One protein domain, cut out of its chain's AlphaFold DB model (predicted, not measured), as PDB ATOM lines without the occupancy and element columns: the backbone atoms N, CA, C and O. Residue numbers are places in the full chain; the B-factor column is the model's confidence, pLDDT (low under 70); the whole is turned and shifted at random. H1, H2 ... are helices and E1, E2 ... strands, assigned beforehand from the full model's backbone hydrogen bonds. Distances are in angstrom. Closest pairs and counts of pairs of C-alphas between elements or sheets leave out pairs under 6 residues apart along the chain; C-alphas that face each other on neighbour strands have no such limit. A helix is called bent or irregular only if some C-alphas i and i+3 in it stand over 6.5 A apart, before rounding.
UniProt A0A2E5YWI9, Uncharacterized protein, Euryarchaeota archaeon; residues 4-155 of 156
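AT A GLANCE: This is residues 4 to 155 of the 156 residues of an uncharacterized protein of Euryarchaeota archaeon (UniProt A0A2E5YWI9). A small, strongly twisted sheet of three strands makes the core, with H7 packed over E2 and E3, H5 beside the strands, and the helical hairpin H3 and H4 at its edge. The long helix H1 crosses H5 and sticks out as a free arm with residues 4 to 14; H2 turns back from its other end to H4, while H8 follows directly on the end of E3 and H9 folds back beside H8, off the sheet. The printed part has 152 residues, with the order H1 H2 H3 H4 H5 E1 E2 H6 H7 E3 H8 H9, and a mixed sheet E1 E2 E3; the class is mixed, helices and strands. It is compact, with a radius of gyration of the C-alphas of 16.1 A and spans of 47 by 37 by 31 A.

IN THESE COORDINATES: Find C-alpha 4 at (4.682, -20.165, 64.183); from there H1 runs 37.7 A to residue 29. Next come H2, residues 32 to 40, H3, residues 43 to 48, H4, residues 50 to 61 and 18.9 A, and H5, residues 65 to 73. H4 is irregular: C-alphas 51 and 54 are 7.2 A apart. At C-alpha 76, (-4.764, -15.197, 29.674), E1 begins; it runs 26.7 A to residue 85 and bends by 50 degrees at residue 82. E2, residues 91 to 99, is 25.1 A long; H6, residues 100 to 103, and H7, residues 108 to 119, follow. E3 is residues 124 to 130, H8 131 to 136, and H9 139 to 146, ending at (3.930, -34.226, 38.348).

HOW THE PARTS SIT: Look first at the hairpin E1 and E2, antiparallel, where N 79 and O 96 are 2.8 A apart. E2 and E3 are parallel, with N 95 and O 128 at 2.8 A; E2, H6 H7, E3 is a strand-helix-strand unit, two parallel strands joined through helices, with a right-handed crossover. H5 and H7 form two layers with the sheet, helices on one face of it. H7 is over E2 and E3 at a height over the sheet of 9.3 A. H5 touches H7, closest at the C-alphas of Val 67 and Thr 110, 6.5 A. H1 touches H5 with residues 18 to 26 alone, closest at the C-alphas of Ser 22 and Pro 66, 5.2 A, at a steep tilt of 54 degrees. H2 touches H4, the C-alphas of Leu 38 and Ala 59 being closest at 4.8 A. H6 and H8 only just touch, with 3 pairs of C-alphas within 8 A, as do H7 and H9. Every O i to N i+4 pair is within hydrogen-bond range in H1, H2, H3, H7 and H9; H5 has 4 of 5, H4 3 of 8 with 6 of 9 O i to N i+3 pairs, H8 0 of 2 with 3 of 3, and H6 is too short for such a pair.

THE WHOLE: The two C-alphas farthest apart, Asp 4 and Glu 51, are 50.9 A apart. The printed part has no cut, and its links between named elements are tight. Near the last residues, look for 153 to 154 paired in parallel with residues 129 to 130 of E3. The mean pLDDT of the printed part is 86.6, and it is under 70 at residue 74, residues 101 to 106 and residue 149.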
ATOM      1  N   ASP A   4       5.786 -19.715  65.031       78.38
ATOM      2  CA  ASP A   4       4.682 -20.165  64.183       78.38
ATOM      3  C   ASP A   4       3.463 -19.224  64.225       78.38
ATOM      4  O   ASP A   4       2.822 -19.004  63.194       78.38
ATOM      5  N   ASP A   5       3.156 -18.603  65.372       86.50
ATOM      6  CA  ASP A   5       2.053 -17.635  65.486       86.50
ATOM      7  C   ASP A   5       2.331 -16.385  64.646       86.50
ATOM      8  O   ASP A   5       1.439 -15.860  63.975       86.50
ATOM      9  N   LEU A   6       3.582 -15.911  64.662       86.38
ATOM     10  CA  LEU A   6       4.003 -14.750  63.880       86.38
ATOM     11  C   LEU A   6       3.974 -15.059  62.382       86.38
ATOM     12  O   LEU A   6       3.415 -14.278  61.613       86.38
ATOM     13  N   VAL A   7       4.507 -16.207  61.958       89.38
ATOM     14  CA  VAL A   7       4.477 -16.627  60.546       89.38
ATOM     15  C   VAL A   7       3.038 -16.746  60.038       89.38
ATOM     16  O   VAL A   7       2.727 -16.284  58.937       89.38
ATOM     17  N   ASN A   8       2.139 -17.319  60.839       89.06
ATOM     18  CA  ASN A   8       0.728 -17.446  60.479       89.06
ATOM     19  C   ASN A   8       0.024 -16.087  60.391       89.06
ATOM     20  O   ASN A   8      -0.738 -15.863  59.447       89.06
ATOM     21  N   LEU A   9       0.316 -15.161  61.309       90.94
ATOM     22  CA  LEU A   9      -0.208 -13.796  61.257       90.94
ATOM     23  C   LEU A   9       0.223 -13.080  59.968       90.94
ATOM     24  O   LEU A   9      -0.623 -12.540  59.255       90.94
ATOM     25  N   TYR A  10       1.513 -13.145  59.626       89.31
ATOM     26  CA  TYR A  10       2.048 -12.542  58.401       89.31
ATOM     27  C   TYR A  10       1.424 -13.138  57.135       89.31
ATOM     28  O   TYR A  10       1.085 -12.404  56.201       89.31
ATOM     29  N   ARG A  11       1.236 -14.463  57.091       89.12
ATOM     30  CA  ARG A  11       0.548 -15.133  55.977       89.12
ATOM     31  C   ARG A  11      -0.895 -14.655  55.842       89.12
ATOM     32  O   ARG A  11      -1.324 -14.356  54.731       89.12
ATOM     33  N   ALA A  12      -1.622 -14.551  56.954       90.62
ATOM     34  CA  ALA A  12      -3.008 -14.096  56.956       90.62
ATOM     35  C   ALA A  12      -3.138 -12.636  56.494       90.62
ATOM     36  O   ALA A  12      -4.006 -12.322  55.680       90.62
ATOM     37  N   GLU A  13      -2.256 -11.750  56.962       92.00
ATOM     38  CA  GLU A  13      -2.234 -10.345  56.543       92.00
ATOM     39  C   GLU A  13      -1.909 -10.201  55.050       92.00
ATOM     40  O   GLU A  13      -2.604  -9.486  54.325       92.00
ATOM     41  N   SER A  14      -0.921 -10.960  54.567       89.31
ATOM     42  CA  SER A  14      -0.554 -10.990  53.147       89.31
ATOM     43  C   SER A  14      -1.713 -11.490  52.280       89.31
ATOM     44  O   SER A  14      -2.073 -10.846  51.296       89.31
ATOM     45  N   ALA A  15      -2.350 -12.599  52.669       87.44
ATOM     46  CA  ALA A  15      -3.495 -13.156  51.953       87.44
ATOM     47  C   ALA A  15      -4.672 -12.172  51.910       87.44
ATOM     48  O   ALA A  15      -5.302 -12.003  50.866       87.44
ATOM     49  N   LYS A  16      -4.938 -11.473  53.021       90.69
ATOM     50  CA  LYS A  16      -5.973 -10.438  53.088       90.69
ATOM     51  C   LYS A  16      -5.684  -9.292  52.119       90.69
ATOM     52  O   LYS A  16      -6.568  -8.919  51.354       90.69
ATOM     53  N   SER A  17      -4.456  -8.772  52.117       91.25
ATOM     54  CA  SER A  17      -4.056  -7.676  51.227       91.25
ATOM     55  C   SER A  17      -4.170  -8.062  49.747       91.25
ATOM     56  O   SER A  17      -4.756  -7.315  48.961       91.25
ATOM     57  N   ILE A  18      -3.696  -9.258  49.378       87.06
ATOM     58  CA  ILE A  18      -3.808  -9.794  48.012       87.06
ATOM     59  C   ILE A  18      -5.276  -9.927  47.599       87.06
ATOM     60  O   ILE A  18      -5.646  -9.537  46.490       87.06
ATOM     61  N   ASN A  19      -6.124 -10.454  48.485       88.50
ATOM     62  CA  ASN A  19      -7.541 -10.643  48.200       88.50
ATOM     63  C   ASN A  19      -8.268  -9.303  48.002       88.50
ATOM     64  O   ASN A  19      -9.008  -9.140  47.035       88.50
ATOM     65  N   GLU A  20      -8.012  -8.314  48.863       89.50
ATOM     66  CA  GLU A  20      -8.609  -6.978  48.747       89.50
ATOM     67  C   GLU A  20      -8.242  -6.284  47.428       89.50
ATOM     68  O   GLU A  20      -9.106  -5.687  46.783       89.50
ATOM     69  N   GLU A  21      -6.978  -6.360  47.009       88.62
ATOM     70  CA  GLU A  21      -6.529  -5.779  45.740       88.62
ATOM     71  C   GLU A  21      -7.099  -6.534  44.530       88.62
ATOM     72  O   GLU A  21      -7.590  -5.917  43.581       88.62
ATOM     73  N   SER A  22      -7.119  -7.866  44.586       86.81
ATOM     74  CA  SER A  22      -7.695  -8.702  43.525       86.81
ATOM     75  C   SER A  22      -9.185  -8.411  43.333       86.81
ATOM     76  O   SER A  22      -9.647  -8.207  42.211       86.81
ATOM     77  N   GLU A  23      -9.938  -8.303  44.428       86.81
ATOM     78  CA  GLU A  23     -11.359  -7.967  44.398       86.81
ATOM     79  C   GLU A  23     -11.615  -6.565  43.832       86.81
ATOM     80  O   GLU A  23     -12.548  -6.385  43.046       86.81
ATOM     81  N   LYS A  24     -10.783  -5.566  44.160       87.50
ATOM     82  CA  LYS A  24     -10.884  -4.230  43.542       87.50
ATOM     83  C   LYS A  24     -10.731  -4.300  42.024       87.50
ATOM     84  O   LYS A  24     -11.539  -3.704  41.311       87.50
ATOM     85  N   ARG A  25      -9.743  -5.053  41.527       85.44
ATOM     86  CA  ARG A  25      -9.509  -5.228  40.083       85.44
ATOM     87  C   ARG A  25     -10.685  -5.918  39.405       85.44
ATOM     88  O   ARG A  25     -11.218  -5.382  38.435       85.44
ATOM     89  N   ILE A  26     -11.163  -7.033  39.953       85.25
ATOM     90  CA  ILE A  26     -12.288  -7.773  39.366       85.25
ATOM     91  C   ILE A  26     -13.558  -6.907  39.338       85.25
ATOM     92  O   ILE A  26     -14.256  -6.870  38.325       85.25
ATOM     93  N   ASN A  27     -13.836  -6.150  40.405       85.25
ATOM     94  CA  ASN A  27     -14.988  -5.241  40.464       85.25
ATOM     95  C   ASN A  27     -14.917  -4.086  39.453       85.25
ATOM     96  O   ASN A  27     -15.958  -3.553  39.071       85.25
ATOM     97  N   SER A  28     -13.714  -3.696  39.021       83.94
ATOM     98  CA  SER A  28     -13.543  -2.689  37.967       83.94
ATOM     99  C   SER A  28     -13.893  -3.226  36.572       83.94
ATOM    100  O   SER A  28     -14.322  -2.459  35.713       83.94
ATOM    101  N   LEU A  29     -13.764  -4.543  36.366       84.75
ATOM    102  CA  LEU A  29     -14.013  -5.219  35.091       84.75
ATOM    103  C   LEU A  29     -15.443  -5.755  34.981       84.75
ATOM    104  O   LEU A  29     -16.080  -5.627  33.938       84.75
ATOM    105  N   THR A  30     -15.958  -6.367  36.051       86.31
ATOM    106  CA  THR A  30     -17.289  -6.987  36.080       86.31
ATOM    107  C   THR A  30     -18.160  -6.322  37.149       86.31
ATOM    108  O   THR A  30     -17.815  -6.377  38.332       86.31
ATOM    109  N   PRO A  31     -19.318  -5.734  36.789       89.81
ATOM    110  CA  PRO A  31     -20.209  -5.109  37.761       89.81
ATOM    111  C   PRO A  31     -20.666  -6.091  38.844       89.81
ATOM    112  O   PRO A  31     -21.093  -7.200  38.531       89.81
ATOM    113  N   MET A  32     -20.693  -5.654  40.108       88.38
ATOM    114  CA  MET A  32     -21.071  -6.487  41.265       88.38
ATOM    115  C   MET A  32     -22.382  -7.268  41.062       88.38
ATOM    116  O   MET A  32     -22.474  -8.439  41.420       88.38
ATOM    117  N   LYS A  33     -23.399  -6.650  40.443       92.06
ATOM    118  CA  LYS A  33     -24.681  -7.314  40.147       92.06
ATOM    119  C   LYS A  33     -24.503  -8.559  39.271       92.06
ATOM    120  O   LYS A  33     -25.158  -9.569  39.514       92.06
ATOM    121  N   GLU A  34     -23.632  -8.480  38.271       92.75
ATOM    122  CA  GLU A  34     -23.352  -9.597  37.373       92.75
ATOM    123  C   GLU A  34     -22.549 -10.685  38.084       92.75
ATOM    124  O   GLU A  34     -22.881 -11.860  37.974       92.75
ATOM    125  N   ARG A  35     -21.580 -10.299  38.920       91.62
ATOM    126  CA  ARG A  35     -20.821 -11.244  39.752       91.62
ATOM    127  C   ARG A  35     -21.735 -12.055  40.673       91.62
ATOM    128  O   ARG A  35     -21.650 -13.279  40.711       91.62
ATOM    129  N   ILE A  36     -22.658 -11.380  41.368       92.31
ATOM    130  CA  ILE A  36     -23.655 -12.028  42.237       92.31
ATOM    131  C   ILE A  36     -24.516 -13.003  41.429       92.31
ATOM    132  O   ILE A  36     -24.717 -14.140  41.857       92.31
ATOM    133  N   ARG A  37     -24.994 -12.582  40.247       94.94
ATOM    134  CA  ARG A  37     -25.771 -13.448  39.352       94.94
ATOM    135  C   ARG A  37     -24.969 -14.700  38.995       94.94
ATOM    136  O   ARG A  37     -25.459 -15.794  39.250       94.94
ATOM    137  N   LEU A  38     -23.749 -14.548  38.481       94.50
ATOM    138  CA  LEU A  38     -22.879 -15.642  38.035       94.50
ATOM    139  C   LEU A  38     -22.536 -16.634  39.158       94.50
ATOM    140  O   LEU A  38     -22.590 -17.843  38.939       94.50
ATOM    141  N   ARG A  39     -22.259 -16.142  40.374       91.88
ATOM    142  CA  ARG A  39     -22.031 -16.997  41.554       91.88
ATOM    143  C   ARG A  39     -23.273 -17.773  41.979       91.88
ATOM    144  O   ARG A  39     -23.149 -18.887  42.469       91.88
ATOM    145  N   SER A  40     -24.463 -17.203  41.793       92.88
ATOM    146  CA  SER A  40     -25.728 -17.864  42.142       92.88
ATOM    147  C   SER A  40     -26.197 -18.907  41.121       92.88
ATOM    148  O   SER A  40     -27.165 -19.625  41.380       92.88
ATOM    149  N   LEU A  41     -25.557 -18.984  39.949       94.62
ATOM    150  CA  LEU A  41     -25.926 -19.967  38.941       94.62
ATOM    151  C   LEU A  41     -25.454 -21.365  39.350       94.62
ATOM    152  O   LEU A  41     -24.293 -21.568  39.714       94.62
ATOM    153  N   SER A  42     -26.357 -22.331  39.191       93.88
ATOM    154  CA  SER A  42     -26.025 -23.752  39.268       93.88
ATOM    155  C   SER A  42     -25.328 -24.188  37.984       93.88
ATOM    156  O   SER A  42     -25.887 -24.050  36.889       93.88
ATOM    157  N   LEU A  43     -24.124 -24.734  38.121       94.31
ATOM    158  CA  LEU A  43     -23.308 -25.212  37.010       94.31
ATOM    159  C   LEU A  43     -23.994 -26.382  36.298       94.31
ATOM    160  O   LEU A  43     -24.066 -26.387  35.069       94.31
ATOM    161  N   LYS A  44     -24.607 -27.311  37.047       92.38
ATOM    162  CA  LYS A  44     -25.365 -28.450  36.495       92.38
ATOM    163  C   LYS A  44     -26.494 -27.975  35.570       92.38
ATOM    164  O   LYS A  44     -26.694 -28.523  34.480       92.38
ATOM    165  N   LYS A  45     -27.204 -26.905  35.959       91.75
ATOM    166  CA  LYS A  45     -28.268 -26.296  35.134       91.75
ATOM    167  C   LYS A  45     -27.724 -25.605  33.887       91.75
ATOM    168  O   LYS A  45     -28.360 -25.697  32.840       91.75
ATOM    169  N   ILE A  46     -26.581 -24.923  33.990       93.25
ATOM    170  CA  ILE A  46     -25.934 -24.300  32.829       93.25
ATOM    171  C   ILE A  46     -25.508 -25.371  31.820       93.25
ATOM    172  O   ILE A  46     -25.810 -25.250  30.639       93.25
ATOM    173  N   ILE A  47     -24.841 -26.433  32.280       91.12
ATOM    174  CA  ILE A  47     -24.335 -27.512  31.418       91.12
ATOM    175  C   ILE A  47     -25.480 -28.201  30.667       91.12
ATOM    176  O   ILE A  47     -25.349 -28.509  29.482       91.12
ATOM    177  N   SER A  48     -26.616 -28.389  31.342       86.88
ATOM    178  CA  SER A  48     -27.801 -29.045  30.777       86.88
ATOM    179  C   SER A  48     -28.592 -28.171  29.793       86.88
ATOM    180  O   SER A  48     -29.406 -28.703  29.041       86.88
ATOM    181  N   ASN A  49     -28.397 -26.845  29.791       88.19
ATOM    182  CA  ASN A  49     -29.145 -25.913  28.946       88.19
ATOM    183  C   ASN A  49     -28.214 -25.186  27.963       88.19
ATOM    184  O   ASN A  49     -27.423 -24.326  28.350       88.19
ATOM    185  N   GLU A  50     -28.362 -25.483  26.672       78.19
ATOM    186  CA  GLU A  50     -27.519 -24.916  25.615       78.19
ATOM    187  C   GLU A  50     -27.535 -23.384  25.555       78.19
ATOM    188  O   GLU A  50     -26.490 -22.779  25.316       78.19
ATOM    189  N   GLU A  51     -28.669 -22.739  25.842       78.81
ATOM    190  CA  GLU A  51     -28.794 -21.275  25.791       78.81
ATOM    191  C   GLU A  51     -27.948 -20.576  26.866       78.81
ATOM    192  O   GLU A  51     -27.488 -19.442  26.683       78.81
ATOM    193  N   ASN A  52     -27.698 -21.275  27.977       80.69
ATOM    194  CA  ASN A  52     -26.960 -20.754  29.120       80.69
ATOM    195  C   ASN A  52     -25.472 -21.114  29.086       80.69
ATOM    196  O   ASN A  52     -24.722 -20.593  29.907       80.69
ATOM    197  N   LYS A  53     -25.001 -21.931  28.128       85.06
ATOM    198  CA  LYS A  53     -23.583 -22.342  28.037       85.06
ATOM    199  C   LYS A  53     -22.606 -21.158  27.998       85.06
ATOM    200  O   LYS A  53     -21.485 -21.286  28.480       85.06
ATOM    201  N   LYS A  54     -23.035 -19.995  27.495       90.00
ATOM    202  CA  LYS A  54     -22.247 -18.747  27.503       90.00
ATOM    203  C   LYS A  54     -21.873 -18.257  28.909       90.00
ATOM    204  O   LYS A  54     -20.835 -17.626  29.067       90.00
ATOM    205  N   ASP A  55     -22.693 -18.566  29.914       93.25
ATOM    206  CA  ASP A  55     -22.471 -18.167  31.305       93.25
ATOM    207  C   ASP A  55     -21.556 -19.150  32.050       93.25
ATOM    208  O   ASP A  55     -21.089 -18.825  33.138       93.25
ATOM    209  N   LEU A  56     -21.251 -20.324  31.479       93.25
ATOM    210  CA  LEU A  56     -20.475 -21.360  32.164       93.25
ATOM    211  C   LEU A  56     -19.063 -20.887  32.515       93.25
ATOM    212  O   LEU A  56     -18.652 -20.973  33.667       93.25
ATOM    213  N   MET A  57     -18.330 -20.361  31.532       92.50
ATOM    214  CA  MET A  57     -16.966 -19.887  31.761       92.50
ATOM    215  C   MET A  57     -16.929 -18.696  32.738       92.50
ATOM    216  O   MET A  57     -16.188 -18.777  33.717       92.50
ATOM    217  N   PRO A  58     -17.751 -17.637  32.574       92.31
ATOM    218  CA  PRO A  58     -17.839 -16.564  33.568       92.31
ATOM    219  C   PRO A  58     -18.213 -17.050  34.977       92.31
ATOM    220  O   PRO A  58     -17.660 -16.561  35.960       92.31
ATOM    221  N   ALA A  59     -19.114 -18.032  35.091       94.56
ATOM    222  CA  ALA A  59     -19.498 -18.610  36.376       94.56
ATOM    223  C   ALA A  59     -18.341 -19.378  37.038       94.56
ATOM    224  O   ALA A  59     -18.170 -19.276  38.254       94.56
ATOM    225  N   LEU A  60     -17.531 -20.114  36.268       94.75
ATOM    226  CA  LEU A  60     -16.320 -20.762  36.786       94.75
ATOM    227  C   LEU A  60     -15.276 -19.731  37.222       94.75
ATOM    228  O   LEU A  60     -14.738 -19.847  38.316       94.75
ATOM    229  N   LEU A  61     -15.031 -18.686  36.424       92.00
ATOM    230  CA  LEU A  61     -14.069 -17.633  36.773       92.00
ATOM    231  C   LEU A  61     -14.442 -16.908  38.075       92.00
ATOM    232  O   LEU A  61     -13.564 -16.584  38.868       92.00
ATOM    233  N   GLU A  62     -15.731 -16.686  38.343       92.50
ATOM    234  CA  GLU A  62     -16.194 -16.093  39.609       92.50
ATOM    235  C   GLU A  62     -15.904 -16.940  40.856       92.50
ATOM    236  O   GLU A  62     -15.930 -16.401  41.964       92.50
ATOM    237  N   ARG A  63     -15.619 -18.236  40.697       93.12
ATOM    238  CA  ARG A  63     -15.255 -19.137  41.799       93.12
ATOM    239  C   ARG A  63     -13.761 -19.101  42.131       93.12
ATOM    240  O   ARG A  63     -13.390 -19.521  43.213       93.12
ATOM    241  N   LEU A  64     -12.928 -18.532  41.255       91.19
ATOM    242  CA  LEU A  64     -11.461 -18.523  41.371       91.19
ATOM    243  C   LEU A  64     -10.881 -17.403  42.254       91.19
ATOM    244  O   LEU A  64      -9.671 -17.194  42.256       91.19
ATOM    245  N   GLY A  65     -11.717 -16.598  42.920       85.62
ATOM    246  CA  GLY A  65     -11.261 -15.545  43.837       85.62
ATOM    247  C   GLY A  65     -10.068 -14.713  43.305       85.62
ATOM    248  O   GLY A  65     -10.150 -14.178  42.194       85.62
ATOM    249  N   PRO A  66      -8.945 -14.613  44.050       83.50
ATOM    250  CA  PRO A  66      -7.734 -13.907  43.610       83.50
ATOM    251  C   PRO A  66      -7.054 -14.485  42.361       83.50
ATOM    252  O   PRO A  66      -6.432 -13.746  41.593       83.50
ATOM    253  N   VAL A  67      -7.176 -15.796  42.124       86.88
ATOM    254  CA  VAL A  67      -6.568 -16.464  40.963       86.88
ATOM    255  C   VAL A  67      -7.157 -15.919  39.663       86.88
ATOM    256  O   VAL A  67      -6.429 -15.744  38.684       86.88
ATOM    257  N   ARG A  68      -8.441 -15.535  39.665       88.38
ATOM    258  CA  ARG A  68      -9.067 -14.863  38.519       88.38
ATOM    259  C   ARG A  68      -8.326 -13.594  38.109       88.38
ATOM    260  O   ARG A  68      -8.064 -13.412  36.924       88.38
ATOM    261  N   ALA A  69      -8.002 -12.727  39.071       83.81
ATOM    262  CA  ALA A  69      -7.327 -11.464  38.778       83.81
ATOM    263  C   ALA A  69      -5.980 -11.716  38.084       83.81
ATOM    264  O   ALA A  69      -5.647 -11.030  37.123       83.81
ATOM    265  N   SER A  70      -5.269 -12.765  38.509       80.00
ATOM    266  CA  SER A  70      -3.994 -13.180  37.911       80.00
ATOM    267  C   SER A  70      -4.148 -13.705  36.476       80.00
ATOM    268  O   SER A  70      -3.279 -13.472  35.637       80.00
ATOM    269  N   LEU A  71      -5.247 -14.409  36.173       81.50
ATOM    270  CA  LEU A  71      -5.542 -14.893  34.819       81.50
ATOM    271  C   LEU A  71      -5.886 -13.738  33.866       81.50
ATOM    272  O   LEU A  71      -5.378 -13.686  32.745       81.50
ATOM    273  N   GLU A  72      -6.726 -12.805  34.319       77.44
ATOM    274  CA  GLU A  72      -7.205 -11.686  33.500       77.44
ATOM    275  C   GLU A  72      -6.127 -10.604  33.279       77.44
ATOM    276  O   GLU A  72      -6.047 -10.049  32.182       77.44
ATOM    277  N   GLU A  73      -5.260 -10.327  34.263       71.06
ATOM    278  CA  GLU A  73      -4.246  -9.252  34.204       71.06
ATOM    279  C   GLU A  73      -3.226  -9.428  33.071       71.06
ATOM    280  O   GLU A  73      -2.777  -8.448  32.475       71.06
ATOM    281  N   HIS A  74      -2.896 -10.669  32.720       69.25
ATOM    282  CA  HIS A  74      -1.950 -10.957  31.643       69.25
ATOM    283  C   HIS A  74      -2.627 -11.243  30.296       69.25
ATOM    284  O   HIS A  74      -1.946 -11.582  29.333       69.25
ATOM    285  N   GLY A  75      -3.953 -11.100  30.186       70.06
ATOM    286  CA  GLY A  75      -4.681 -11.457  28.962       70.06
ATOM    287  C   GLY A  75      -4.657 -12.963  28.682       70.06
ATOM    288  O   GLY A  75      -4.670 -13.395  27.526       70.06
ATOM    289  N   GLY A  76      -4.549 -13.765  29.740       77.69
ATOM    290  CA  GLY A  76      -4.764 -15.197  29.674       77.69
ATOM    291  C   GLY A  76      -6.175 -15.568  30.105       77.69
ATOM    292  O   GLY A  76      -7.052 -14.723  30.285       77.69
ATOM    293  N   GLY A  77      -6.408 -16.864  30.234       84.69
ATOM    294  CA  GLY A  77      -7.717 -17.376  30.585       84.69
ATOM    295  C   GLY A  77      -7.748 -18.890  30.628       84.69
ATOM    296  O   GLY A  77      -6.717 -19.569  30.623       84.69
ATOM    297  N   MET A  78      -8.969 -19.404  30.680       89.44
ATOM    298  CA  MET A  78      -9.262 -20.816  30.835       89.44
ATOM    299  C   MET A  78     -10.213 -21.269  29.733       89.44
ATOM    300  O   MET A  78     -11.096 -20.529  29.302       89.44
ATOM    301  N   ILE A  79     -10.027 -22.498  29.272       91.38
ATOM    302  CA  ILE A  79     -10.874 -23.159  28.284       91.38
ATOM    303  C   ILE A  79     -11.305 -24.496  28.874       91.38
ATOM    304  O   ILE A  79     -10.482 -25.254  29.383       91.38
ATOM    305  N   ILE A  80     -12.593 -24.808  28.767       93.56
ATOM    306  CA  ILE A  80     -13.112 -26.129  29.112       93.56
ATOM    307  C   ILE A  80     -12.892 -27.035  27.906       93.56
ATOM    308  O   ILE A  80     -13.454 -26.797  26.838       93.56
ATOM    309  N   LYS A  81     -12.063 -28.064  28.071       94.25
ATOM    310  CA  LYS A  81     -11.824 -29.084  27.047       94.25
ATOM    311  C   LYS A  81     -12.892 -30.166  27.086       94.25
ATOM    312  O   LYS A  81     -13.367 -30.601  26.041       94.25
ATOM    313  N   LYS A  82     -13.273 -30.591  28.291       93.75
ATOM    314  CA  LYS A  82     -14.269 -31.640  28.500       93.75
ATOM    315  C   LYS A  82     -15.008 -31.418  29.810       93.75
ATOM    316  O   LYS A  82     -14.439 -30.919  30.777       93.75
ATOM    317  N   ILE A  83     -16.272 -31.819  29.808       93.62
ATOM    318  CA  ILE A  83     -17.112 -31.910  30.996       93.62
ATOM    319  C   ILE A  83     -17.587 -33.353  31.062       93.62
ATOM    320  O   ILE A  83     -18.194 -33.847  30.111       93.62
ATOM    321  N   GLU A  84     -17.282 -34.024  32.159       92.06
ATOM    322  CA  GLU A  84     -17.774 -35.358  32.469       92.06
ATOM    323  C   GLU A  84     -18.777 -35.219  33.620       92.06
ATOM    324  O   GLU A  84     -18.552 -34.474  34.571       92.06
ATOM    325  N   LEU A  85     -19.933 -35.868  33.492       89.38
ATOM    326  CA  LEU A  85     -20.934 -35.915  34.553       89.38
ATOM    327  C   LEU A  85     -20.851 -37.298  35.187       89.38
ATOM    328  O   LEU A  85     -21.087 -38.296  34.503       89.38
ATOM    329  N   GLY A  86     -20.492 -37.348  36.467       76.69
ATOM    330  CA  GLY A  86     -20.470 -38.584  37.239       76.69
ATOM    331  C   GLY A  86     -21.876 -39.133  37.500       76.69
ATOM    332  O   GLY A  86     -22.887 -38.483  37.219       76.69
ATOM    333  N   ASP A  87     -21.944 -40.319  38.104       71.25
ATOM    334  CA  ASP A  87     -23.206 -41.030  38.365       71.25
ATOM    335  C   ASP A  87     -24.190 -40.224  39.241       71.25
ATOM    336  O   ASP A  87     -25.402 -40.276  39.038       71.25
ATOM    337  N   SER A  88     -23.672 -39.410  40.166       76.12
ATOM    338  CA  SER A  88     -24.447 -38.493  41.026       76.12
ATOM    339  C   SER A  88     -24.706 -37.115  40.388       76.12
ATOM    340  O   SER A  88     -25.106 -36.168  41.066       76.12
ATOM    341  N   GLN A  89     -24.479 -36.980  39.076       76.38
ATOM    342  CA  GLN A  89     -24.433 -35.711  38.337       76.38
ATOM    343  C   GLN A  89     -23.344 -34.745  38.809       76.38
ATOM    344  O   GLN A  89     -23.483 -33.535  38.625       76.38
ATOM    345  N   ASP A  90     -22.301 -35.236  39.464       86.06
ATOM    346  CA  ASP A  90     -21.200 -34.377  39.889       86.06
ATOM    347  C   ASP A  90     -20.306 -34.031  38.704       86.06
ATOM    348  O   ASP A  90     -20.164 -34.820  37.768       86.06
ATOM    349  N   ILE A  91     -19.785 -32.805  38.706       93.75
ATOM    350  CA  ILE A  91     -19.100 -32.248  37.545       93.75
ATOM    351  C   ILE A  91     -17.610 -32.541  37.664       93.75
ATOM    352  O   ILE A  91     -16.947 -32.058  38.581       93.75
ATOM    353  N   ASP A  92     -17.089 -33.263  36.682       94.06
ATOM    354  CA  ASP A  92     -15.664 -33.429  36.458       94.06
ATOM    355  C   ASP A  92     -15.244 -32.562  35.265       94.06
ATOM    356  O   ASP A  92     -15.812 -32.640  34.170       94.06
ATOM    357  N   LEU A  93     -14.248 -31.704  35.472       95.00
ATOM    358  CA  LEU A  93     -13.776 -30.759  34.463       95.00
ATOM    359  C   LEU A  93     -12.388 -31.143  33.969       95.00
ATOM    360  O   LEU A  93     -11.476 -31.366  34.763       95.00
ATOM    361  N   ILE A  94     -12.208 -31.131  32.648       95.12
ATOM    362  CA  ILE A  94     -10.881 -31.091  32.030       95.12
ATOM    363  C   ILE A  94     -10.706 -29.724  31.382       95.12
ATOM    364  O   ILE A  94     -11.485 -29.327  30.510       95.12
ATOM    365  N   LEU A  95      -9.685 -29.000  31.823       94.25
ATOM    366  CA  LEU A  95      -9.434 -27.607  31.482       94.25
ATOM    367  C   LEU A  95      -8.101 -27.467  30.743       94.25
ATOM    368  O   LEU A  95      -7.185 -28.261  30.912       94.25
ATOM    369  N   THR A  96      -7.956 -26.420  29.949       91.25
ATOM    370  CA  THR A  96      -6.644 -25.917  29.533       91.25
ATOM    371  C   THR A  96      -6.592 -24.422  29.790       91.25
ATOM    372  O   THR A  96      -7.624 -23.773  29.965       91.25
ATOM    373  N   LEU A  97      -5.392 -23.860  29.791       88.75
ATOM    374  CA  LEU A  97      -5.212 -22.416  29.782       88.75
ATOM    375  C   LEU A  97      -5.108 -21.904  28.346       88.75
ATOM    376  O   LEU A  97      -4.969 -22.695  27.414       88.75
ATOM    377  N   ASN A  98      -5.213 -20.591  28.159       82.31
ATOM    378  CA  ASN A  98      -4.962 -19.917  26.886       82.31
ATOM    379  C   ASN A  98      -4.301 -18.543  27.086       82.31
ATOM    380  O   ASN A  98      -4.072 -18.091  28.210       82.31
ATOM    381  N   GLY A  99      -3.971 -17.889  25.967       75.38
ATOM    382  CA  GLY A  99      -3.370 -16.557  25.957       75.38
ATOM    383  C   GLY A  99      -1.991 -16.532  26.614       75.38
ATOM    384  O   GLY A  99      -1.210 -17.483  26.498       75.38
ATOM    385  N   ALA A 100      -1.690 -15.446  27.325       71.62
ATOM    386  CA  ALA A 100      -0.392 -15.285  27.977       71.62
ATOM    387  C   ALA A 100      -0.138 -16.304  29.100       71.62
ATOM    388  O   ALA A 100       1.016 -16.553  29.434       71.62
ATOM    389  N   CYS A 101      -1.180 -16.942  29.647       67.94
ATOM    390  CA  CYS A 101      -1.015 -17.981  30.664       67.94
ATOM    391  C   CYS A 101      -0.257 -19.210  30.143       67.94
ATOM    392  O   CYS A 101       0.402 -19.879  30.926       67.94
ATOM    393  N   ILE A 102      -0.303 -19.506  28.841       62.22
ATOM    394  CA  ILE A 102       0.563 -20.543  28.257       62.22
ATOM    395  C   ILE A 102       1.955 -19.960  27.975       62.22
ATOM    396  O   ILE A 102       2.964 -20.573  28.303       62.22
ATOM    397  N   ALA A 103       2.014 -18.762  27.384       54.78
ATOM    398  CA  ALA A 103       3.256 -18.173  26.873       54.78
ATOM    399  C   ALA A 103       4.262 -17.778  27.968       54.78
ATOM    400  O   ALA A 103       5.467 -17.853  27.745       54.78
ATOM    401  N   CYS A 104       3.776 -17.370  29.142       58.44
ATOM    402  CA  CYS A 104       4.612 -17.043  30.296       58.44
ATOM    403  C   CYS A 104       4.862 -18.249  31.214       58.44
ATOM    404  O   CYS A 104       5.535 -18.083  32.226       58.44
ATOM    405  N   GLY A 105       4.300 -19.425  30.890       57.84
ATOM    406  CA  GLY A 105       4.236 -20.580  31.782       57.84
ATOM    407  C   GLY A 105       3.433 -20.240  33.035       57.84
ATOM    408  O   GLY A 105       3.989 -19.738  34.007       57.84
ATOM    409  N   ALA A 106       2.115 -20.466  33.024       64.38
ATOM    410  CA  ALA A 106       1.263 -20.210  34.184       64.38
ATOM    411  C   ALA A 106       1.912 -20.799  35.433       64.38
ATOM    412  O   ALA A 106       2.129 -22.005  35.484       64.38
ATOM    413  N   ALA A 107       2.241 -19.959  36.417       70.50
ATOM    414  CA  ALA A 107       2.965 -20.419  37.593       70.50
ATOM    415  C   ALA A 107       2.298 -21.699  38.134       70.50
ATOM    416  O   ALA A 107       1.070 -21.721  38.236       70.50
ATOM    417  N   PRO A 108       3.044 -22.766  38.473       79.44
ATOM    418  CA  PRO A 108       2.451 -24.007  38.973       79.44
ATOM    419  C   PRO A 108       1.430 -23.793  40.102       79.44
ATOM    420  O   PRO A 108       0.407 -24.474  40.165       79.44
ATOM    421  N   GLY A 109       1.659 -22.773  40.936       81.88
ATOM    422  CA  GLY A 109       0.716 -22.326  41.961       81.88
ATOM    423  C   GLY A 109      -0.648 -21.874  41.420       81.88
ATOM    424  O   GLY A 109      -1.653 -22.125  42.069       81.88
ATOM    425  N   THR A 110      -0.718 -21.282  40.227       84.75
ATOM    426  CA  THR A 110      -1.971 -20.910  39.554       84.75
ATOM    427  C   THR A 110      -2.792 -22.143  39.189       84.75
ATOM    428  O   THR A 110      -3.988 -22.157  39.450       84.75
ATOM    429  N   LEU A 111      -2.180 -23.199  38.637       88.00
ATOM    430  CA  LEU A 111      -2.901 -24.443  38.317       88.00
ATOM    431  C   LEU A 111      -3.447 -25.113  39.583       88.00
ATOM    432  O   LEU A 111      -4.607 -25.524  39.620       88.00
ATOM    433  N   ILE A 112      -2.622 -25.172  40.630       89.06
ATOM    434  CA  ILE A 112      -3.015 -25.704  41.939       89.06
ATOM    435  C   ILE A 112      -4.152 -24.865  42.536       89.06
ATOM    436  O   ILE A 112      -5.128 -25.429  43.022       89.06
ATOM    437  N   GLY A 113      -4.061 -23.535  42.448       90.12
ATOM    438  CA  GLY A 113      -5.085 -22.604  42.919       90.12
ATOM    439  C   GLY A 113      -6.410 -22.761  42.178       90.12
ATOM    440  O   GLY A 113      -7.441 -22.907  42.820       90.12
ATOM    441  N   ILE A 114      -6.388 -22.840  40.841       92.25
ATOM    442  CA  ILE A 114      -7.599 -23.078  40.036       92.25
ATOM    443  C   ILE A 114      -8.284 -24.373  40.462       92.25
ATOM    444  O   ILE A 114      -9.494 -24.380  40.681       92.25
ATOM    445  N   LYS A 115      -7.523 -25.470  40.571       93.81
ATOM    446  CA  LYS A 115      -8.074 -26.757  41.005       93.81
ATOM    447  C   LYS A 115      -8.683 -26.639  42.399       93.81
ATOM    448  O   LYS A 115      -9.830 -27.024  42.575       93.81
ATOM    449  N   HIS A 116      -7.943 -26.078  43.352       92.88
ATOM    450  CA  HIS A 116      -8.408 -25.919  44.725       92.88
ATOM    451  C   HIS A 116      -9.702 -25.100  44.809       92.88
ATOM    452  O   HIS A 116     -10.665 -25.535  45.433       92.88
ATOM    453  N   ASP A 117      -9.746 -23.942  44.154       94.00
ATOM    454  CA  ASP A 117     -10.890 -23.033  44.213       94.00
ATOM    455  C   ASP A 117     -12.142 -23.634  43.562       94.00
ATOM    456  O   ASP A 117     -13.244 -23.484  44.089       94.00
ATOM    457  N   LEU A 118     -11.988 -24.350  42.442       95.25
ATOM    458  CA  LEU A 118     -13.110 -25.012  41.778       95.25
ATOM    459  C   LEU A 118     -13.586 -26.259  42.530       95.25
ATOM    460  O   LEU A 118     -14.789 -26.457  42.635       95.25
ATOM    461  N   GLU A 119     -12.687 -27.077  43.080       94.69
ATOM    462  CA  GLU A 119     -13.062 -28.266  43.868       94.69
ATOM    463  C   GLU A 119     -13.665 -27.918  45.240       94.69
ATOM    464  O   GLU A 119     -14.265 -28.773  45.886       94.69
ATOM    465  N   ASN A 120     -13.556 -26.661  45.682       93.50
ATOM    466  CA  ASN A 120     -14.301 -26.154  46.836       93.50
ATOM    467  C   ASN A 120     -15.779 -25.839  46.511       93.50
ATOM    468  O   ASN A 120     -16.559 -25.585  47.434       93.50
ATOM    469  N   ASP A 121     -16.187 -25.830  45.236       93.56
ATOM    470  CA  ASP A 121     -17.595 -25.703  44.846       93.56
ATOM    471  C   ASP A 121     -18.333 -27.035  45.027       93.56
ATOM    472  O   ASP A 121     -17.869 -28.096  44.626       93.56
ATOM    473  N   ASN A 122     -19.531 -26.981  45.600       92.06
ATOM    474  CA  ASN A 122     -20.302 -28.166  45.958       92.06
ATOM    475  C   ASN A 122     -20.904 -28.928  44.762       92.06
ATOM    476  O   ASN A 122     -21.477 -29.999  44.965       92.06
ATOM    477  N   GLU A 123     -20.861 -28.379  43.546       94.06
ATOM    478  CA  GLU A 123     -21.299 -29.065  42.326       94.06
ATOM    479  C   GLU A 123     -20.141 -29.714  41.547       94.06
ATOM    480  O   GLU A 123     -20.403 -30.524  40.650       94.06
ATOM    481  N   ILE A 124     -18.888 -29.378  41.875       94.88
ATOM    482  CA  ILE A 124     -17.682 -29.866  41.198       94.88
ATOM    483  C   ILE A 124     -17.051 -30.975  42.040       94.88
ATOM    484  O   ILE A 124     -16.700 -30.770  43.195       94.88
ATOM    485  N   ASN A 125     -16.885 -32.158  41.450       93.81
ATOM    486  CA  ASN A 125     -16.225 -33.282  42.113       93.81
ATOM    487  C   ASN A 125     -14.720 -33.289  41.854       93.81
ATOM    488  O   ASN A 125     -13.940 -33.518  42.777       93.81
ATOM    489  N   SER A 126     -14.297 -33.041  40.612       93.56
ATOM    490  CA  SER A 126     -12.873 -32.997  40.302       93.56
ATOM    491  C   SER A 126     -12.516 -32.067  39.150       93.56
ATOM    492  O   SER A 126     -13.283 -31.847  38.209       93.56
ATOM    493  N   VAL A 127     -11.303 -31.528  39.218       94.94
ATOM    494  CA  VAL A 127     -10.716 -30.686  38.177       94.94
ATOM    495  C   VAL A 127      -9.360 -31.228  37.752       94.94
ATOM    496  O   VAL A 127      -8.462 -31.452  38.568       94.94
ATOM    497  N   PHE A 128      -9.201 -31.390  36.444       94.75
ATOM    498  CA  PHE A 128      -7.961 -31.777  35.790       94.75
ATOM    499  C   PHE A 128      -7.591 -30.774  34.705       94.75
ATOM    500  O   PHE A 128      -8.445 -30.095  34.131       94.75
ATOM    501  N   PHE A 129      -6.310 -30.743  34.369       92.50
ATOM    502  CA  PHE A 129      -5.799 -30.054  33.200       92.50
ATOM    503  C   PHE A 129      -5.478 -31.045  32.084       92.50
ATOM    504  O   PHE A 129      -5.080 -32.187  32.330       92.50
ATOM    505  N   ASP A 130      -5.658 -30.600  30.848       91.69
ATOM    506  CA  ASP A 130      -5.227 -31.319  29.657       91.69
ATOM    507  C   ASP A 130      -3.726 -31.605  29.752       91.69
ATOM    508  O   ASP A 130      -2.927 -30.705  30.019       91.69
ATOM    509  N   LYS A 131      -3.333 -32.862  29.544       89.44
ATOM    510  CA  LYS A 131      -1.927 -33.263  29.611       89.44
ATOM    511  C   LYS A 131      -1.069 -32.532  28.572       89.44
ATOM    512  O   LYS A 131       0.100 -32.298  28.854       89.44
ATOM    513  N   GLU A 132      -1.639 -32.117  27.438       87.94
ATOM    514  CA  GLU A 132      -0.944 -31.290  26.436       87.94
ATOM    515  C   GLU A 132      -0.444 -29.958  27.021       87.94
ATOM    516  O   GLU A 132       0.559 -29.413  26.568       87.94
ATOM    517  N   LEU A 133      -1.089 -29.445  28.077       86.94
ATOM    518  CA  LEU A 133      -0.644 -28.233  28.763       86.94
ATOM    519  C   LEU A 133       0.720 -28.421  29.440       86.94
ATOM    520  O   LEU A 133       1.447 -27.448  29.612       86.94
ATOM    521  N   LEU A 134       1.105 -29.651  29.805       86.38
ATOM    522  CA  LEU A 134       2.444 -29.883  30.343       86.38
ATOM    523  C   LEU A 134       3.504 -29.444  29.344       86.38
ATOM    524  O   LEU A 134       4.497 -28.865  29.764       86.38
ATOM    525  N   ASP A 135       3.293 -29.638  28.043       86.00
ATOM    526  CA  ASP A 135       4.304 -29.366  27.023       86.00
ATOM    527  C   ASP A 135       4.711 -27.890  26.941       86.00
ATOM    528  O   ASP A 135       5.825 -27.607  26.497       86.00
ATOM    529  N   SER A 136       3.889 -26.963  27.452       83.31
ATOM    530  CA  SER A 136       4.236 -25.539  27.540       83.31
ATOM    531  C   SER A 136       5.163 -25.167  28.702       83.31
ATOM    532  O   SER A 136       5.605 -24.025  28.777       83.31
ATOM    533  N   PHE A 137       5.450 -26.097  29.615       83.38
ATOM    534  CA  PHE A 137       6.310 -25.865  30.774       83.38
ATOM    535  C   PHE A 137       7.752 -26.327  30.551       83.38
ATOM    536  O   PHE A 137       8.023 -27.257  29.782       83.38
ATOM    537  N   ASP A 138       8.681 -25.702  31.275       86.62
ATOM    538  CA  ASP A 138      10.046 -26.206  31.396       86.62
ATOM    539  C   ASP A 138      10.103 -27.501  32.229       86.62
ATOM    540  O   ASP A 138       9.120 -27.934  32.836       86.62
ATOM    541  N   GLU A 139      11.257 -28.163  32.214       87.19
ATOM    542  CA  GLU A 139      11.443 -29.474  32.846       87.19
ATOM    543  C   GLU A 139      11.241 -29.426  34.367       87.19
ATOM    544  O   GLU A 139      10.526 -30.260  34.917       87.19
ATOM    545  N   LEU A 140      11.760 -28.390  35.033       86.25
ATOM    546  CA  LEU A 140      11.614 -28.218  36.482       86.25
ATOM    547  C   LEU A 140      10.151 -28.017  36.895       86.25
ATOM    548  O   LEU A 140       9.677 -28.628  37.854       86.25
ATOM    549  N   SER A 141       9.410 -27.180  36.165       84.12
ATOM    550  CA  SER A 141       7.993 -26.935  36.443       84.12
ATOM    551  C   SER A 141       7.154 -28.182  36.176       84.12
ATOM    552  O   SER A 141       6.250 -28.485  36.954       84.12
ATOM    553  N   LYS A 142       7.470 -28.941  35.116       87.88
ATOM    554  CA  LYS A 142       6.840 -30.242  34.831       87.88
ATOM    555  C   LYS A 142       7.060 -31.230  35.968       87.88
ATOM    556  O   LYS A 142       6.093 -31.829  36.429       87.88
ATOM    557  N   GLU A 143       8.299 -31.389  36.432       87.31
ATOM    558  CA  GLU A 143       8.623 -32.288  37.544       87.31
ATOM    559  C   GLU A 143       7.855 -31.908  38.812       87.31
ATOM    560  O   GLU A 143       7.217 -32.768  39.417       87.31
ATOM    561  N   PHE A 144       7.826 -30.618  39.162       87.19
ATOM    562  CA  PHE A 144       7.066 -30.125  40.312       87.19
ATOM    563  C   PHE A 144       5.558 -30.390  40.187       87.19
ATOM    564  O   PHE A 144       4.897 -30.764  41.157       87.19
ATOM    565  N   LEU A 145       4.989 -30.184  38.998       86.25
ATOM    566  CA  LEU A 145       3.569 -30.405  38.731       86.25
ATOM    567  C   LEU A 145       3.201 -31.897  38.761       86.25
ATOM    568  O   LEU A 145       2.112 -32.253  39.209       86.25
ATOM    569  N   LEU A 146       4.107 -32.772  38.321       86.88
ATOM    570  CA  LEU A 146       3.930 -34.226  38.348       86.88
ATOM    571  C   LEU A 146       4.204 -34.838  39.729       86.88
ATOM    572  O   LEU A 146       3.663 -35.899  40.031       86.88
ATOM    573  N   SER A 147       5.004 -34.183  40.576       86.38
ATOM    574  CA  SER A 147       5.288 -34.638  41.943       86.38
ATOM    575  C   SER A 147       4.170 -34.331  42.942       86.38
ATOM    576  O   SER A 147       4.282 -34.695  44.112       86.38
ATOM    577  N   GLN A 148       3.119 -33.620  42.526       83.50
ATOM    578  CA  GLN A 148       1.983 -33.321  43.395       83.50
ATOM    579  C   GLN A 148       1.276 -34.615  43.818       83.50
ATOM    580  O   GLN A 148       1.065 -35.521  43.014       83.50
ATOM    581  N   SER A 149       0.876 -34.697  45.090       67.50
ATOM    582  CA  SER A 149       0.212 -35.885  45.648       67.50
ATOM    583  C   SER A 149      -1.122 -36.202  44.972       67.50
ATOM    584  O   SER A 149      -1.551 -37.354  44.943       67.50
ATOM    585  N   THR A 150      -1.780 -35.175  44.440       75.75
ATOM    586  CA  THR A 150      -3.054 -35.280  43.734       75.75
ATOM    587  C   THR A 150      -2.807 -35.103  42.245       75.75
ATOM    588  O   THR A 150      -2.160 -34.140  41.834       75.75
ATOM    589  N   SER A 151      -3.359 -36.002  41.427       82.38
ATOM    590  CA  SER A 151      -3.220 -35.909  39.973       82.38
ATOM    591  C   SER A 151      -3.820 -34.601  39.455       82.38
ATOM    592  O   SER A 151      -5.018 -34.357  39.603       82.38
ATOM    593  N   LEU A 152      -2.978 -33.772  38.834       86.56
ATOM    594  CA  LEU A 152      -3.378 -32.510  38.209       86.56
ATOM    595  C   LEU A 152      -3.798 -32.671  36.747       86.56
ATOM    596  O   LEU A 152      -4.531 -31.829  36.240       86.56
ATOM    597  N   PHE A 153      -3.363 -33.734  36.068       88.12
ATOM    598  CA  PHE A 153      -3.534 -33.884  34.620       88.12
ATOM    599  C   PHE A 153      -4.331 -35.133  34.258       88.12
ATOM    600  O   PHE A 153      -4.233 -36.163  34.930       88.12
ATOM    601  N   LYS A 154      -5.087 -35.051  33.160       87.19
ATOM    602  CA  LYS A 154      -5.826 -36.170  32.563       87.19
ATOM    603  C   LYS A 154      -5.675 -36.123  31.040       87.19
ATOM    604  O   LYS A 154      -5.596 -35.049  30.451       87.19
ATOM    605  N   ILE A 155      -5.591 -37.296  30.414       78.31
ATOM    606  CA  ILE A 155      -5.638 -37.421  28.949       78.31
ATOM    607  C   ILE A 155      -7.113 -37.354  28.536       78.31
ATOM    608  O   ILE A 155      -7.946 -37.998  29.177       78.31
TER     609      ILE A 155